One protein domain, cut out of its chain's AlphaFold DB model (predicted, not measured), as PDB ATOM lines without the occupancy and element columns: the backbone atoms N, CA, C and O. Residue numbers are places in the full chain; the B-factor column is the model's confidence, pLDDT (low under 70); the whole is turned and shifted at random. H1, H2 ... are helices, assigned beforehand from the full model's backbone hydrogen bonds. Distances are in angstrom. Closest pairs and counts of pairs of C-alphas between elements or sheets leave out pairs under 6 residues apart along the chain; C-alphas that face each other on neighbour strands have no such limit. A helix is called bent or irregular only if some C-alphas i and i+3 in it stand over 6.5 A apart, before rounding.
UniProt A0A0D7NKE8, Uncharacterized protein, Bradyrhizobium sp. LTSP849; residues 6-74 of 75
ATOM      1  N   GLU A   6     -44.016 -40.298  50.028       96.94
ATOM      2  CA  GLU A   6     -44.963 -41.289  50.558       96.94
ATOM      3  C   GLU A   6     -45.507 -42.235  49.473       96.94
ATOM      4  O   GLU A   6     -45.798 -43.397  49.750       96.94
ATOM      5  N   LEU A   7     -45.630 -41.763  48.227       97.38
ATOM      6  CA  LEU A   7     -46.094 -42.564  47.087       97.38
ATOM      7  C   LEU A   7     -44.969 -43.319  46.366       97.38
ATOM      8  O   LEU A   7     -45.253 -44.223  45.579       97.38
ATOM      9  N   ALA A   8     -43.701 -42.977  46.608       97.12
ATOM     10  CA  ALA A   8     -42.571 -43.598  45.921       97.12
ATOM     11  C   ALA A   8     -42.508 -45.131  46.107       97.12
ATOM     12  O   ALA A   8     -42.336 -45.824  45.101       97.12
ATOM     13  N   PRO A   9     -42.728 -45.701  47.313       97.62
ATOM     14  CA  PRO A   9     -42.759 -47.155  47.485       97.62
ATOM     15  C   PRO A   9     -43.866 -47.831  46.671       97.62
ATOM     16  O   PRO A   9     -43.663 -48.921  46.136       97.62
ATOM     17  N   LEU A  10     -45.029 -47.186  46.545       97.94
ATOM     18  CA  LEU A  10     -46.135 -47.700  45.741       97.94
ATOM     19  C   LEU A  10     -45.797 -47.646  44.245       97.94
ATOM     20  O   LEU A  10     -46.029 -48.620  43.537       97.94
ATOM     21  N   ALA A  11     -45.174 -46.567  43.766       97.88
ATOM     22  CA  ALA A  11     -44.714 -46.474  42.380       97.88
ATOM     23  C   ALA A  11     -43.686 -47.565  42.022       97.88
ATOM     24  O   ALA A  11     -43.758 -48.127  40.932       97.88
ATOM     25  N   VAL A  12     -42.777 -47.911  42.942       97.69
ATOM     26  CA  VAL A  12     -41.825 -49.026  42.762       97.69
ATOM     27  C   VAL A  12     -42.541 -50.379  42.698       97.69
ATOM     28  O   VAL A  12     -42.194 -51.228  41.883       97.69
ATOM     29  N   GLN A  13     -43.574 -50.600  43.514       97.88
ATOM     30  CA  GLN A  13     -44.373 -51.828  43.415       97.88
ATOM     31  C   GLN A  13     -45.150 -51.901  42.096       97.88
ATOM     32  O   GLN A  13     -45.253 -52.965  41.489       97.88
ATOM     33  N   ILE A  14     -45.669 -50.767  41.623       97.81
ATOM     34  CA  ILE A  14     -46.366 -50.690  40.338       97.81
ATOM     35  C   ILE A  14     -45.412 -50.958  39.175       97.81
ATOM     36  O   ILE A  14     -45.786 -51.677  38.247       97.81
ATOM     37  N   SER A  15     -44.177 -50.447  39.227       97.25
ATOM     38  CA  SER A  15     -43.201 -50.646  38.150       97.25
ATOM     39  C   SER A  15     -42.790 -52.111  37.960       97.25
ATOM     40  O   SER A  15     -42.343 -52.479  36.873       97.25
ATOM     41  N   ALA A  16     -43.015 -52.970  38.960       96.69
ATOM     42  CA  ALA A  16     -42.831 -54.415  38.836       96.69
ATOM     43  C   ALA A  16     -43.876 -55.090  37.921       96.69
ATOM     44  O   ALA A  16     -43.634 -56.188  37.414       96.69
ATOM     45  N   ASN A  17     -45.024 -54.452  37.652       97.44
ATOM     46  CA  ASN A  17     -46.005 -54.962  36.694       97.44
ATOM     47  C   ASN A  17     -45.516 -54.737  35.253       97.44
ATOM     48  O   ASN A  17     -45.696 -53.671  34.660       97.44
ATOM     49  N   THR A  18     -44.911 -55.773  34.671       95.62
ATOM     50  CA  THR A  18     -44.276 -55.697  33.346       95.62
ATOM     51  C   THR A  18     -45.270 -55.384  32.223       95.62
ATOM     52  O   THR A  18     -44.942 -54.618  31.311       95.62
ATOM     53  N   ASP A  19     -46.494 -55.908  32.297       97.00
ATOM     54  CA  ASP A  19     -47.519 -55.693  31.271       97.00
ATOM     55  C   ASP A  19     -48.014 -54.246  31.267       97.00
ATOM     56  O   ASP A  19     -48.071 -53.604  30.211       97.00
ATOM     57  N   LEU A  20     -48.315 -53.709  32.455       97.06
ATOM     58  CA  LEU A  20     -48.689 -52.307  32.630       97.06
ATOM     59  C   LEU A  20     -47.556 -51.390  32.164       97.06
ATOM     60  O   LEU A  20     -47.779 -50.502  31.345       97.06
ATOM     61  N   MET A  21     -46.321 -51.649  32.600       96.62
ATOM     62  CA  MET A  21     -45.174 -50.823  32.225       96.62
ATOM     63  C   MET A  21     -44.832 -50.906  30.733       96.62
ATOM     64  O   MET A  21     -44.315 -49.946  30.158       96.62
ATOM     65  N   THR A  22     -45.142 -52.016  30.063       94.88
ATOM     66  CA  THR A  22     -45.015 -52.131  28.604       94.88
ATOM     67  C   THR A  22     -46.004 -51.215  27.888       94.88
ATOM     68  O   THR A  22     -45.613 -50.508  26.958       94.88
ATOM     69  N   ARG A  23     -47.274 -51.181  28.317       94.94
ATOM     70  CA  ARG A  23     -48.273 -50.250  27.763       94.94
ATOM     71  C   ARG A  23     -47.930 -48.802  28.096       94.94
ATOM     72  O   ARG A  23     -47.917 -47.968  27.197       94.94
ATOM     73  N   PHE A  24     -47.539 -48.536  29.339       95.19
ATOM     74  CA  PHE A  24     -47.108 -47.221  29.806       95.19
ATOM     75  C   PHE A  24     -46.015 -46.626  28.909       95.19
ATOM     76  O   PHE A  24     -46.169 -45.523  28.389       95.19
ATOM     77  N   ARG A  25     -44.948 -47.390  28.628       92.88
ATOM     78  CA  ARG A  25     -43.849 -46.957  27.746       92.88
ATOM     79  C   ARG A  25     -44.291 -46.658  26.312       92.88
ATOM     80  O   ARG A  25     -43.706 -45.780  25.692       92.88
ATOM     81  N   LYS A  26     -45.299 -47.366  25.785       91.50
ATOM     82  CA  LYS A  26     -45.868 -47.098  24.450       91.50
ATOM     83  C   LYS A  26     -46.721 -45.830  24.431       91.50
ATOM     84  O   LYS A  26     -46.786 -45.155  23.408       91.50
ATOM     85  N   THR A  27     -47.382 -45.523  25.544       92.12
ATOM     86  CA  THR A  27     -48.188 -44.308  25.693       92.12
ATOM     87  C   THR A  27     -47.312 -43.071  25.891       92.12
ATOM     88  O   THR A  27     -47.650 -41.996  25.391       92.12
ATOM     89  N   MET A  28     -46.160 -43.205  26.559       86.44
ATOM     90  CA  MET A  28     -45.202 -42.107  26.708       86.44
ATOM     91  C   MET A  28     -44.725 -41.593  25.341       86.44
ATOM     92  O   MET A  28     -44.073 -42.309  24.585       86.44
ATOM     93  N   GLY A  29     -45.046 -40.335  25.032       76.00
ATOM     94  CA  GLY A  29     -44.657 -39.677  23.779       76.00
ATOM     95  C   GLY A  29     -45.620 -39.883  22.605       76.00
ATOM     96  O   GLY A  29     -45.320 -39.426  21.508       76.00
ATOM     97  N   CYS A  30     -46.783 -40.520  22.807       81.06
ATOM     98  CA  CYS A  30     -47.749 -40.707  21.718       81.06
ATOM     99  C   CYS A  30     -48.478 -39.416  21.297       81.06
ATOM    100  O   CYS A  30     -49.081 -39.398  20.229       81.06
ATOM    101  N   GLY A  31     -48.429 -38.353  22.113       79.69
ATOM    102  CA  GLY A  31     -49.039 -37.049  21.812       79.69
ATOM    103  C   GLY A  31     -50.571 -37.053  21.738       79.69
ATOM    104  O   GLY A  31     -51.152 -36.088  21.255       79.69
ATOM    105  N   VAL A  32     -51.222 -38.134  22.182       89.06
ATOM    106  CA  VAL A  32     -52.683 -38.287  22.181       89.06
ATOM    107  C   VAL A  32     -53.201 -38.164  23.613       89.06
ATOM    108  O   VAL A  32     -53.010 -39.075  24.421       89.06
ATOM    109  N   ASP A  33     -53.881 -37.057  23.912       87.62
ATOM    110  CA  ASP A  33     -54.374 -36.731  25.261       87.62
ATOM    111  C   ASP A  33     -55.317 -37.797  25.832       87.62
ATOM    112  O   ASP A  33     -55.243 -38.132  27.015       87.62
ATOM    113  N   GLU A  34     -56.173 -38.377  24.989       91.62
ATOM    114  CA  GLU A  34     -57.100 -39.441  25.387       91.62
ATOM    115  C   GLU A  34     -56.348 -40.670  25.916       91.62
ATOM    116  O   GLU A  34     -56.640 -41.149  27.009       91.62
ATOM    117  N   ARG A  35     -55.284 -41.097  25.223       90.38
ATOM    118  CA  ARG A  35     -54.443 -42.222  25.664       90.38
ATOM    119  C   ARG A  35     -53.678 -41.913  26.945       90.38
ATOM    120  O   ARG A  35     -53.452 -42.806  27.758       90.38
ATOM    121  N   ALA A  36     -53.257 -40.661  27.135       90.25
ATOM    122  CA  ALA A  36     -52.618 -40.243  28.378       90.25
ATOM    123  C   ALA A  36     -53.601 -40.327  29.557       90.25
ATOM    124  O   ALA A  36     -53.236 -40.815  30.627       90.25
ATOM    125  N   ARG A  37     -54.857 -39.914  29.348       91.12
ATOM    126  CA  ARG A  37     -55.917 -40.011  30.355       91.12
ATOM    127  C   ARG A  37     -56.260 -41.461  30.694       91.12
ATOM    128  O   ARG A  37     -56.280 -41.799  31.873       91.12
ATOM    129  N   GLU A  38     -56.448 -42.311  29.687       94.25
ATOM    130  CA  GLU A  38     -56.680 -43.750  29.877       94.25
ATOM    131  C   GLU A  38     -55.554 -44.400  30.689       94.25
ATOM    132  O   GLU A  38     -55.815 -45.177  31.602       94.25
ATOM    133  N   MET A  39     -54.298 -44.031  30.418       95.56
ATOM    134  CA  MET A  39     -53.151 -44.551  31.162       95.56
ATOM    135  C   MET A  39     -53.120 -44.075  32.622       95.56
ATOM    136  O   MET A  39     -52.741 -44.844  33.503       95.56
ATOM    137  N   ILE A  40     -53.535 -42.834  32.912       94.69
ATOM    138  CA  ILE A  40     -53.688 -42.359  34.300       94.69
ATOM    139  C   ILE A  40     -54.744 -43.192  35.034       94.69
ATOM    140  O   ILE A  40     -54.504 -43.622  36.166       94.69
ATOM    141  N   ASP A  41     -55.886 -43.443  34.392       95.88
ATOM    142  CA  ASP A  41     -56.964 -44.247  34.968       95.88
ATOM    143  C   ASP A  41     -56.536 -45.710  35.165       95.88
ATOM    144  O   ASP A  41     -56.821 -46.298  36.209       95.88
ATOM    145  N   GLU A  42     -55.784 -46.282  34.224       97.19
ATOM    146  CA  GLU A  42     -55.247 -47.641  34.314       97.19
ATOM    147  C   GLU A  42     -54.235 -47.784  35.462       97.19
ATOM    148  O   GLU A  42     -54.356 -48.691  36.291       97.19
ATOM    149  N   VAL A  43     -53.272 -46.859  35.564       97.69
ATOM    150  CA  VAL A  43     -52.292 -46.829  36.664       97.69
ATOM    151  C   VAL A  43     -52.998 -46.692  38.005       97.69
ATOM    152  O   VAL A  43     -52.671 -47.419  38.942       97.69
ATOM    153  N   ARG A  44     -53.994 -45.805  38.105       97.62
ATOM    154  CA  ARG A  44     -54.796 -45.658  39.320       97.62
ATOM    155  C   ARG A  44     -55.558 -46.941  39.643       97.62
ATOM    156  O   ARG A  44     -55.527 -47.377  40.787       97.62
ATOM    157  N   SER A  45     -56.228 -47.542  38.662       97.81
ATOM    158  CA  SER A  45     -56.996 -48.772  38.860       97.81
ATOM    159  C   SER A  45     -56.107 -49.893  39.385       97.81
ATOM    160  O   SER A  45     -56.505 -50.599  40.307       97.81
ATOM    161  N   TYR A  46     -54.898 -50.041  38.837       98.19
ATOM    162  CA  TYR A  46     -53.938 -51.018  39.337       98.19
ATOM    163  C   TYR A  46     -53.430 -50.651  40.736       98.19
ATOM    164  O   TYR A  46     -53.408 -51.506  41.619       98.19
ATOM    165  N   ALA A  47     -53.097 -49.382  40.982       97.75
ATOM    166  CA  ALA A  47     -52.682 -48.904  42.300       97.75
ATOM    167  C   ALA A  47     -53.737 -49.199  43.379       97.75
ATOM    168  O   ALA A  47     -53.377 -49.660  44.457       97.75
ATOM    169  N   CYS A  48     -55.028 -49.047  43.064       97.94
ATOM    170  CA  CYS A  48     -56.140 -49.378  43.959       97.94
ATOM    171  C   CYS A  48     -56.229 -50.868  44.331       97.94
ATOM    172  O   CYS A  48     -56.845 -51.199  45.341       97.94
ATOM    173  N   THR A  49     -55.621 -51.773  43.552       97.88
ATOM    174  CA  THR A  49     -55.539 -53.202  43.919       97.88
ATOM    175  C   THR A  49     -54.509 -53.473  45.017       97.88
ATOM    176  O   THR A  49     -54.619 -54.472  45.721       97.88
ATOM    177  N   ILE A  50     -53.525 -52.581  45.167       97.31
ATOM    178  CA  ILE A  50     -52.466 -52.645  46.182       97.31
ATOM    179  C   ILE A  50     -52.860 -51.792  47.393       97.31
ATOM    180  O   ILE A  50     -52.707 -52.213  48.536       97.31
ATOM    181  N   ASP A  51     -53.382 -50.597  47.128       96.75
ATOM    182  CA  ASP A  51     -53.809 -49.616  48.113       96.75
ATOM    183  C   ASP A  51     -55.160 -48.994  47.701       96.75
ATOM    184  O   ASP A  51     -55.202 -48.083  46.865       96.75
ATOM    185  N   PRO A  52     -56.277 -49.452  48.295       96.50
ATOM    186  CA  PRO A  52     -57.621 -48.989  47.953       96.50
ATOM    187  C   PRO A  52     -57.870 -47.491  48.175       96.50
ATOM    188  O   PRO A  52     -58.826 -46.953  47.615       96.50
ATOM    189  N   GLU A  53     -57.041 -46.800  48.963       96.38
ATOM    190  CA  GLU A  53     -57.239 -45.383  49.296       96.38
ATOM    191  C   GLU A  53     -56.680 -44.423  48.232       96.38
ATOM    192  O   GLU A  53     -56.826 -43.203  48.354       96.38
ATOM    193  N   VAL A  54     -56.069 -44.945  47.159       97.06
ATOM    194  CA  VAL A  54     -55.500 -44.129  46.078       97.06
ATOM    195  C   VAL A  54     -56.567 -43.260  45.402       97.06
ATOM    196  O   VAL A  54     -57.484 -43.710  44.705       97.06
ATOM    197  N   THR A  55     -56.393 -41.951  45.555       95.88
ATOM    198  CA  THR A  55     -57.260 -40.939  44.939       95.88
ATOM    199  C   THR A  55     -56.882 -40.659  43.480       95.88
ATOM    200  O   THR A  55     -55.801 -41.020  43.015       95.88
ATOM    201  N   CYS A  56     -57.738 -39.944  42.741       92.31
ATOM    202  CA  CYS A  56     -57.425 -39.519  41.369       92.31
ATOM    203  C   CYS A  56     -56.141 -38.681  41.279       92.31
ATOM    204  O   CYS A  56     -55.330 -38.879  40.377       92.31
ATOM    205  N   VAL A  57     -55.934 -37.764  42.230       94.06
ATOM    206  CA  VAL A  57     -54.743 -36.900  42.245       94.06
ATOM    207  C   VAL A  57     -53.482 -37.709  42.545       94.06
ATOM    208  O   VAL A  57     -52.434 -37.467  41.950       94.06
ATOM    209  N   GLU A  58     -53.575 -38.694  43.437       96.50
ATOM    210  CA  GLU A  58     -52.467 -39.609  43.722       96.50
ATOM    211  C   GLU A  58     -52.161 -40.511  42.521       96.50
ATOM    212  O   GLU A  58     -50.991 -40.699  42.211       96.50
ATOM    213  N   GLY A  59     -53.174 -40.960  41.770       95.69
ATOM    214  CA  GLY A  59     -52.993 -41.665  40.495       95.69
ATOM    215  C   GLY A  59     -52.170 -40.864  39.479       95.69
ATOM    216  O   GLY A  59     -51.192 -41.368  38.929       95.69
ATOM    217  N   ALA A  60     -52.483 -39.578  39.300       94.62
ATOM    218  CA  ALA A  60     -51.689 -38.695  38.442       94.62
ATOM    219  C   ALA A  60     -50.246 -38.507  38.960       94.62
ATOM    220  O   ALA A  60     -49.298 -38.496  38.176       94.62
ATOM    221  N   ARG A  61     -50.048 -38.405  40.283       96.44
ATOM    222  CA  ARG A  61     -48.702 -38.337  40.888       96.44
ATOM    223  C   ARG A  61     -47.907 -39.628  40.685       96.44
ATOM    224  O   ARG A  61     -46.707 -39.554  40.429       96.44
ATOM    225  N   LEU A  62     -48.558 -40.787  40.770       97.62
ATOM    226  CA  LEU A  62     -47.941 -42.086  40.498       97.62
ATOM    227  C   LEU A  62     -47.451 -42.168  39.050       97.62
ATOM    228  O   LEU A  62     -46.330 -42.611  38.829       97.62
ATOM    229  N   VAL A  63     -48.207 -41.653  38.076       96.50
ATOM    230  CA  VAL A  63     -47.744 -41.565  36.679       96.50
ATOM    231  C   VAL A  63     -46.443 -40.764  36.556       96.50
ATOM    232  O   VAL A  63     -45.513 -41.225  35.900       96.50
ATOM    233  N   LEU A  64     -46.325 -39.613  37.227       95.38
ATOM    234  CA  LEU A  64     -45.089 -38.814  37.213       95.38
ATOM    235  C   LEU A  64     -43.901 -39.553  37.851       95.38
ATOM    236  O   LEU A  64     -42.767 -39.433  37.390       95.38
ATOM    237  N   LEU A  65     -44.148 -40.327  38.911       97.25
ATOM    238  CA  LEU A  65     -43.131 -41.176  39.531       97.25
ATOM    239  C   LEU A  65     -42.686 -42.309  38.597       97.25
ATOM    240  O   LEU A  65     -41.490 -42.569  38.489       97.25
ATOM    241  N   LEU A  66     -43.624 -42.941  37.890       96.81
ATOM    242  CA  LEU A  66     -43.328 -43.989  36.913       96.81
ATOM    243  C   LEU A  66     -42.540 -43.452  35.713       96.81
ATOM    244  O   LEU A  66     -41.635 -44.136  35.244       96.81
ATOM    245  N   MET A  67     -42.819 -42.227  35.248       94.62
ATOM    246  CA  MET A  67     -41.999 -41.561  34.225       94.62
ATOM    247  C   MET A  67     -40.544 -41.437  34.683       94.62
ATOM    248  O   MET A  67     -39.650 -41.880  33.969       94.62
ATOM    249  N   ALA A  68     -40.314 -40.937  35.902       94.50
ATOM    250  CA  ALA A  68     -38.968 -40.805  36.460       94.50
ATOM    251  C   ALA A  68     -38.246 -42.160  36.602       94.50
ATOM    252  O   ALA A  68     -37.045 -42.246  36.360       94.50
ATOM    253  N   ILE A  69     -38.968 -43.230  36.958       94.44
ATOM    254  CA  ILE A  69     -38.406 -44.590  37.001       94.44
ATOM    255  C   ILE A  69     -37.976 -45.037  35.597       94.44
ATOM    256  O   ILE A  69     -36.857 -45.507  35.423       94.44
ATOM    257  N   VAL A  70     -38.825 -44.853  34.581       91.31
ATOM    258  CA  VAL A  70     -38.481 -45.250  33.205       91.31
ATOM    259  C   VAL A  70     -37.337 -44.412  32.625       91.31
ATOM    260  O   VAL A  70     -36.560 -44.924  31.820       91.31
ATOM    261  N   GLU A  71     -37.233 -43.136  32.990       88.62
ATOM    262  CA  GLU A  71     -36.114 -42.280  32.584       88.62
ATOM    263  C   GLU A  71     -34.789 -42.757  33.192       88.62
ATOM    264  O   GLU A  71     -33.806 -42.861  32.460       88.62
ATOM    265  N   ASN A  72     -34.782 -43.133  34.474       85.38
ATOM    266  CA  ASN A  72     -33.599 -43.681  35.144       85.38
ATOM    267  C   ASN A  72     -33.173 -45.056  34.592       85.38
ATOM    268  O   ASN A  72     -31.986 -45.354  34.580       85.38
ATOM    269  N   ASP A  73     -34.102 -45.881  34.096       76.94
ATOM    270  CA  ASP A  73     -33.779 -47.171  33.454       76.94
ATOM    271  C   ASP A  73     -33.035 -47.011  32.106       76.94
ATOM    272  O   ASP A  73     -32.521 -47.988  31.559       76.94
ATOM    273  N   ARG A  74     -33.033 -45.810  31.510       65.62
ATOM    274  CA  ARG A  74     -32.415 -45.534  30.198       65.62
ATOM    275  C   ARG A  74     -30.980 -45.002  30.287       65.62
ATOM    276  O   ARG A  74     -30.347 -44.868  29.238       65.62
TER     277      ARG A  74
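This is residues 6 to 74 of the 75 residues of an uncharacterized protein of Bradyrhizobium sp. LTSP849 (UniProt A0A0D7NKE8). A helical hairpin of H2 and H3 is crossed nearly at right angles by a fourth helix, H4, whose first half packs on H3. The first helix, H1, packs slantwise on H4 and reaches the later part of H3, while H1 and H2 make a corner at their tight link; the turn of the hairpin, with residues 29 to 34, sticks out. The 69 printed residues hold four named helices, in the order H1, H2, H3, H4, and no named strand; the class is all helix. The whole is compact, with a radius of gyration of the C-alphas of 11.1 A, and the C-alphas span 30 by 26 by 19 A along their three main axes.

H1, residues 6 to 15, is followed by H2, residues 18 to 27, after a tight link. The two are close but not clearly touching; their closest C-alphas, those of Ser 15 and Met 21, are 6.2 A apart, and their lines stand about perpendicular, at 82 degrees. H3, residues 33 to 50, touches H2 with its residues 35 to 43 alone. The closest C-alphas of H2 and H3 are those of Thr 27 and Ala 36, 6.6 A apart. H2 and H3 run opposite ways at a shallow tilt of 20 degrees and form a helical hairpin. H3 also touches H1, with its residues 43 to 47 alone, and the closest C-alphas there, those of Ile 14 and Ala 47, are 6.9 A apart; the lines stand about perpendicular, at 79 degrees. H4, residues 56 to 72, touches H3 with its residues 56 to 63 alone, and H3 touches H4 with its residues 40 to 47 alone. The closest C-alphas of that pair, those of Arg 44 and Gly 59, are 4.5 A apart, and the lines stand about perpendicular, at 82 degrees. H4 touches H1 as well, with C-alphas 11 and 62 the closest at 5.8 A; the two run the same way at a steep tilt of 63 degrees. H2 and H4 are close but not clearly touching, with the closest C-alphas, those of Arg 25 and Val 70, 7.8 A apart. H3 is the hub, touching the three other helices, and the helix packing is mostly crossed, which means that few of the touching helices are at a shallow tilt to each other. In H2 and H4 every pair of O i and N i+4 is within hydrogen-bond range; in H1 it is 5 of 6 pairs and in H3 12 of 14.

H1 begins at C-alpha 6, at (-44.963, -41.289, 50.558), and measures 15.6 A from first to last C-alpha. It is irregular, but only just: C-alphas 6 and 9 are 7.0 A apart. H2 measures 14.3 A. H3, the longest helix with 18 residues, begins at C-alpha 33, at (-54.374, -36.731, 25.261), and measures 26.4 A. H4 measures 25.0 A and ends at C-alpha 72, at (-33.599, -43.681, 35.144).

The printed part runs from residue 6 to residue 74 of a chain of 75 residues and has no cut. The two C-alphas farthest apart, those of Glu 53 and Arg 74, are 31.3 A apart, and the C-alphas of Glu 6 and Arg 74, the first and last printed residues, are 24.3 A apart. The links H1 to H2, H2 to H3 and H3 to H4 are tight, and no link is long. The mean pLDDT of the printed part is 93.7, and in this predicted model one printed residue, Arg 74, is under 70.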